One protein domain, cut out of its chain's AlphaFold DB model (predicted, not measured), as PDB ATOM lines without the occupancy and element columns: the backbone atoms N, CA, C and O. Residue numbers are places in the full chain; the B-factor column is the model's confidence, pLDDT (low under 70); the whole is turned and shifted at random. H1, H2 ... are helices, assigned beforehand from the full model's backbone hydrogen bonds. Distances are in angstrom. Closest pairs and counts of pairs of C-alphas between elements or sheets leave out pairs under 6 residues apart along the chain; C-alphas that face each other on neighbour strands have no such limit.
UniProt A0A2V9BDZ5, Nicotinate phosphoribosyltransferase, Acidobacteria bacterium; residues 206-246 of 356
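AT A GLANCE: This is residues 206 to 246 of the 356 residues of the protein "Nicotinate phosphoribosyltransferase" of Acidobacteria bacterium (UniProt A0A2V9BDZ5). The longest helix, H2, is the link between the other two: the short H1 sits at a corner by its beginning, and H3 meets it near its beginning too, around Ala 215 and Lys 244, at a steep angle. From the end of H2 a long stretch without a named element, residues 225 to 237, folds back to the far end of the domain, where H3 begins; residues 223 to 228 stick out at the turn. The printed part has 41 residues with three named helices, in the order H1, H2, H3, and no named strand, and its class is all helix. It is compact, with a radius of gyration of the C-alphas of 9.4 A, and rounded in outline, with spans of 25 by 20 by 13 A.

IN THESE COORDINATES: Start at C-alpha 206, at (146.999, 218.330, 211.711), where H1 begins; this helix holds residues 206 to 209 and is 5.1 A long from first to last C-alpha. Go on to C-alpha 214 at (149.872, 218.077, 200.710), where H2 begins; it runs through residues 214 to 224, and its first and last C-alphas are 15.6 A apart. After residues 225 to 237 look for H3, residues 238 to 246, which is 12.3 A long and ends at C-alpha 246, at (151.844, 207.767, 193.551).

HOW THE PARTS SIT: Begin with H1 and H2, which touch only at the corner by their tight link; their closest C-alphas, those of Ile 208 and Ala 217, are 5.6 A apart. Next compare H2 with H3: they touch, and their closest C-alphas, those of Ala 215 and Lys 244, are 5.5 A apart. Their lines stand at a steep tilt of 48 degrees, and they run the same way. H1 and H3 are apart. Look at the backbone of H2 and H3 and you will find every O i to N i+4 pair within hydrogen-bond range. H1, with four residues, is too short for such a pair, and its one O i to N i+3 pair is not within range.

THE WHOLE: The two C-alphas farthest apart are those of Asp 227 and Tyr 236, at 25.0 A, and both lie in the long link of 13 residues from H2 to H3. The C-alphas of that link lie 6 to 15 A from the mean of all C-alphas. From the first printed C-alpha, Ser 206, to the last, Leu 246, the distance is 21.6 A. The printed part has no cut. Read the B-factor column for the model's confidence: the mean pLDDT of the printed part is 85.8, and no printed residue is under 70.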
ATOM      1  N   SER A 206     146.180 217.183 211.312       93.94
ATOM      2  CA  SER A 206     146.999 218.330 211.711       93.94
ATOM      3  C   SER A 206     148.384 218.333 211.061       93.94
ATOM      4  O   SER A 206     148.894 219.409 210.780       93.94
ATOM      5  N   TRP A 207     148.971 217.165 210.778       94.19
ATOM      6  CA  TRP A 207     150.240 217.076 210.053       94.19
ATOM      7  C   TRP A 207     150.097 217.603 208.625       94.19
ATOM      8  O   TRP A 207     150.881 218.445 208.197       94.19
ATOM      9  N   ILE A 208     149.061 217.156 207.908       92.88
ATOM     10  CA  ILE A 208     148.804 217.586 206.529       92.88
ATOM     11  C   ILE A 208     148.486 219.082 206.480       92.88
ATOM     12  O   ILE A 208     149.084 219.801 205.689       92.88
ATOM     13  N   MET A 209     147.618 219.568 207.369       93.50
ATOM     14  CA  MET A 209     147.217 220.981 207.410       93.50
ATOM     15  C   MET A 209     148.333 221.936 207.859       93.50
ATOM     16  O   MET A 209     148.233 223.135 207.618       93.50
ATOM     17  N   ALA A 210     149.378 221.436 208.525       94.62
ATOM     18  CA  ALA A 210     150.537 222.243 208.908       94.62
ATOM     19  C   ALA A 210     151.490 222.530 207.733       94.62
ATOM     20  O   ALA A 210     152.395 223.351 207.870       94.62
ATOM     21  N   HIS A 211     151.304 221.862 206.592       91.06
ATOM     22  CA  HIS A 211     152.100 222.063 205.388       91.06
ATOM     23  C   HIS A 211     151.311 222.869 204.354       91.06
ATOM     24  O   HIS A 211     150.119 222.655 204.158       91.06
ATOM     25  N   GLU A 212     152.000 223.760 203.640       87.06
ATOM     26  CA  GLU A 212     151.404 224.532 202.537       87.06
ATOM     27  C   GLU A 212     150.981 223.645 201.356       87.06
ATOM     28  O   GLU A 212     150.059 223.986 200.619       87.06
ATOM     29  N   ASP A 213     151.655 222.504 201.181       84.94
ATOM     30  CA  ASP A 213     151.397 221.546 200.113       84.94
ATOM     31  C   ASP A 213     151.280 220.115 200.660       84.94
ATOM     32  O   ASP A 213     152.137 219.622 201.399       84.94
ATOM     33  N   GLU A 214     150.207 219.433 200.262       88.19
ATOM     34  CA  GLU A 214     149.872 218.077 200.710       88.19
ATOM     35  C   GLU A 214     150.884 217.025 200.211       88.19
ATOM     36  O   GLU A 214     151.195 216.087 200.943       88.19
ATOM     37  N   ALA A 215     151.459 217.186 199.009       84.50
ATOM     38  CA  ALA A 215     152.481 216.261 198.508       84.50
ATOM     39  C   ALA A 215     153.790 216.406 199.295       84.50
ATOM     40  O   ALA A 215     154.418 215.405 199.643       84.50
ATOM     41  N   LYS A 216     154.167 217.638 199.655       83.88
ATOM     42  CA  LYS A 216     155.302 217.916 200.545       83.88
ATOM     43  C   LYS A 216     155.095 217.319 201.938       83.88
ATOM     44  O   LYS A 216     156.060 216.820 202.516       83.88
ATOM     45  N   ALA A 217     153.866 217.325 202.458       88.62
ATOM     46  CA  ALA A 217     153.542 216.704 203.742       88.62
ATOM     47  C   ALA A 217     153.748 215.180 203.714       88.62
ATOM     48  O   ALA A 217     154.338 214.623 204.642       88.62
ATOM     49  N   PHE A 218     153.301 214.511 202.641       88.62
ATOM     50  CA  PHE A 218     153.532 213.077 202.441       88.62
ATOM     51  C   PHE A 218     155.015 212.755 202.249       88.62
ATOM     52  O   PHE A 218     155.519 211.848 202.904       88.62
ATOM     53  N   GLY A 219     155.717 213.518 201.403       84.00
ATOM     54  CA  GLY A 219     157.153 213.351 201.169       84.00
ATOM     55  C   GLY A 219     157.963 213.486 202.457       84.00
ATOM     56  O   GLY A 219     158.698 212.574 202.812       84.00
ATOM     57  N   SER A 220     157.731 214.556 203.223       87.25
ATOM     58  CA  SER A 220     158.422 214.790 204.502       87.25
ATOM     59  C   SER A 220     158.167 213.676 205.524       87.25
ATOM     60  O   SER A 220     159.054 213.340 206.303       87.25
ATOM     61  N   PHE A 221     156.961 213.095 205.538       87.88
ATOM     62  CA  PHE A 221     156.643 211.987 206.439       87.88
ATOM     63  C   PHE A 221     157.326 210.683 206.007       87.88
ATOM     64  O   PHE A 221     157.853 209.966 206.853       87.88
ATOM     65  N   LEU A 222     157.364 210.398 204.702       85.12
ATOM     66  CA  LEU A 222     158.092 209.255 204.141       85.12
ATOM     67  C   LEU A 222     159.606 209.371 204.368       85.12
ATOM     68  O   LEU A 222     160.245 208.369 204.662       85.12
ATOM     69  N   ASP A 223     160.173 210.576 204.285       82.62
ATOM     70  CA  ASP A 223     161.594 210.806 204.566       82.62
ATOM     71  C   ASP A 223     161.937 210.542 206.042       82.62
ATOM     72  O   ASP A 223     163.011 210.026 206.350       82.62
ATOM     73  N   ALA A 224     161.024 210.876 206.963       84.56
ATOM     74  CA  ALA A 224     161.198 210.626 208.392       84.56
ATOM     75  C   ALA A 224     160.957 209.153 208.782       84.56
ATOM     76  O   ALA A 224     161.614 208.652 209.695       84.56
ATOM     77  N   PHE A 225     160.032 208.466 208.102       81.88
ATOM     78  CA  PHE A 225     159.600 207.097 208.408       81.88
ATOM     79  C   PHE A 225     159.584 206.210 207.146       81.88
ATOM     80  O   PHE A 225     158.513 205.785 206.705       81.88
ATOM     81  N   PRO A 226     160.750 205.911 206.547       75.06
ATOM     82  CA  PRO A 226     160.833 205.293 205.219       75.06
ATOM     83  C   PRO A 226     160.252 203.877 205.137       75.06
ATOM     84  O   PRO A 226     159.731 203.498 204.088       75.06
ATOM     85  N   ASP A 227     160.306 203.115 206.231       76.50
ATOM     86  CA  ASP A 227     159.927 201.696 206.243       76.50
ATOM     87  C   ASP A 227     158.539 201.430 206.862       76.50
ATOM     88  O   ASP A 227     157.946 200.380 206.621       76.50
ATOM     89  N   GLU A 228     157.988 202.379 207.631       75.94
ATOM     90  CA  GLU A 228     156.771 202.178 208.444       75.94
ATOM     91  C   GLU A 228     155.722 203.299 208.286       75.94
ATOM     92  O   GLU A 228     154.876 203.530 209.154       75.94
ATOM     93  N   ALA A 229     155.730 204.015 207.160       80.69
ATOM     94  CA  ALA A 229     154.760 205.076 206.916       80.69
ATOM     95  C   ALA A 229     153.365 204.544 206.542       80.69
ATOM     96  O   ALA A 229     153.180 203.797 205.582       80.69
ATOM     97  N   THR A 230     152.344 205.041 207.240       84.62
ATOM     98  CA  THR A 230     150.940 204.962 206.807       84.62
ATOM     99  C   THR A 230     150.406 206.372 206.603       84.62
ATOM    100  O   THR A 230     150.334 207.163 207.544       84.62
ATOM    101  N   LEU A 231     150.008 206.682 205.371       89.25
ATOM    102  CA  LEU A 231     149.590 208.023 204.973       89.25
ATOM    103  C   LEU A 231     148.061 208.184 205.065       89.25
ATOM    104  O   LEU A 231     147.297 207.390 204.518       89.25
ATOM    105  N   LEU A 232     147.617 209.239 205.745       90.81
ATOM    106  CA  LEU A 232     146.225 209.684 205.864       90.81
ATOM    107  C   LEU A 232     145.861 210.558 204.657       90.81
ATOM    108  O   LEU A 232     146.406 211.649 204.492       90.81
ATOM    109  N   VAL A 233     144.938 210.076 203.831       90.75
ATOM    110  CA  VAL A 233     144.650 210.628 202.494       90.75
ATOM    111  C   VAL A 233     143.368 211.457 202.412       90.75
ATOM    112  O   VAL A 233     143.074 212.045 201.380       90.75
ATOM    113  N   ASP A 234     142.574 211.516 203.472       92.00
ATOM    114  CA  ASP A 234     141.229 212.102 203.484       92.00
ATOM    115  C   ASP A 234     141.175 213.536 204.033       92.00
ATOM    116  O   ASP A 234     140.110 214.007 204.416       92.00
ATOM    117  N   THR A 235     142.298 214.263 204.043       91.38
ATOM    118  CA  THR A 235     142.326 215.649 204.549       91.38
ATOM    119  C   THR A 235     141.584 216.625 203.633       91.38
ATOM    120  O   THR A 235     140.763 217.401 204.118       91.38
ATOM    121  N   TYR A 236     141.838 216.588 202.319       90.06
ATOM    122  CA  TYR A 236     141.158 217.464 201.351       90.06
ATOM    123  C   TYR A 236     140.414 216.674 200.279       90.06
ATOM    124  O   TYR A 236     139.207 216.824 200.093       90.06
ATOM    125  N   ASN A 237     141.140 215.830 199.542       90.88
ATOM    126  CA  ASN A 237     140.576 215.010 198.484       90.88
ATOM    127  C   ASN A 237     141.319 213.680 198.406       90.88
ATOM    128  O   ASN A 237     142.460 213.637 197.958       90.88
ATOM    129  N   VAL A 238     140.633 212.592 198.754       82.56
ATOM    130  CA  VAL A 238     141.211 211.238 198.770       82.56
ATOM    131  C   VAL A 238     141.887 210.869 197.450       82.56
ATOM    132  O   VAL A 238     142.986 210.328 197.454       82.56
ATOM    133  N   ARG A 239     141.267 211.178 196.304       79.44
ATOM    134  CA  ARG A 239     141.850 210.854 194.992       79.44
ATOM    135  C   ARG A 239     143.093 211.697 194.719       79.44
ATOM    136  O   ARG A 239     144.121 211.137 194.363       79.44
ATOM    137  N   GLY A 240     142.995 213.010 194.919       83.50
ATOM    138  CA  GLY A 240     144.109 213.932 194.713       83.50
ATOM    139  C   GLY A 240     145.300 213.616 195.620       83.50
ATOM    140  O   GLY A 240     146.436 213.646 195.163       83.50
ATOM    141  N   ALA A 241     145.046 213.236 196.874       85.44
ATOM    142  CA  ALA A 241     146.072 212.789 197.807       85.44
ATOM    143  C   ALA A 241     146.781 211.522 197.307       85.44
ATOM    144  O   ALA A 241     148.007 211.469 197.285       85.44
ATOM    145  N   ILE A 242     146.030 210.521 196.843       82.38
ATOM    146  CA  ILE A 242     146.623 209.280 196.334       82.38
ATOM    147  C   ILE A 242     147.410 209.520 195.034       82.38
ATOM    148  O   ILE A 242     148.502 208.982 194.883       82.38
ATOM    149  N   GLU A 243     146.910 210.357 194.119       80.06
ATOM    150  CA  GLU A 243     147.638 210.751 192.902       80.06
ATOM    151  C   GLU A 243     148.974 211.429 193.246       80.06
ATOM    152  O   GLU A 243     150.007 211.077 192.674       80.06
ATOM    153  N   LYS A 244     148.983 212.319 194.249       82.12
ATOM    154  CA  LYS A 244     150.211 212.929 194.782       82.12
ATOM    155  C   LYS A 244     151.161 211.881 195.366       82.12
ATOM    156  O   LYS A 244     152.342 211.903 195.042       82.12
ATOM    157  N   ILE A 245     150.669 210.929 196.165       81.00
ATOM    158  CA  ILE A 245     151.489 209.851 196.755       81.00
ATOM    159  C   ILE A 245     152.114 208.965 195.672       81.00
ATOM    160  O   ILE A 245     153.297 208.637 195.727       81.00
ATOM    161  N   LEU A 246     151.348 208.592 194.651       75.00
ATOM    162  CA  LEU A 246     151.844 207.767 193.551       75.00
ATOM    163  C   LEU A 246     152.885 208.493 192.694       75.00
ATOM    164  O   LEU A 246     153.799 207.848 192.171       75.00
TER     165      LEU A 246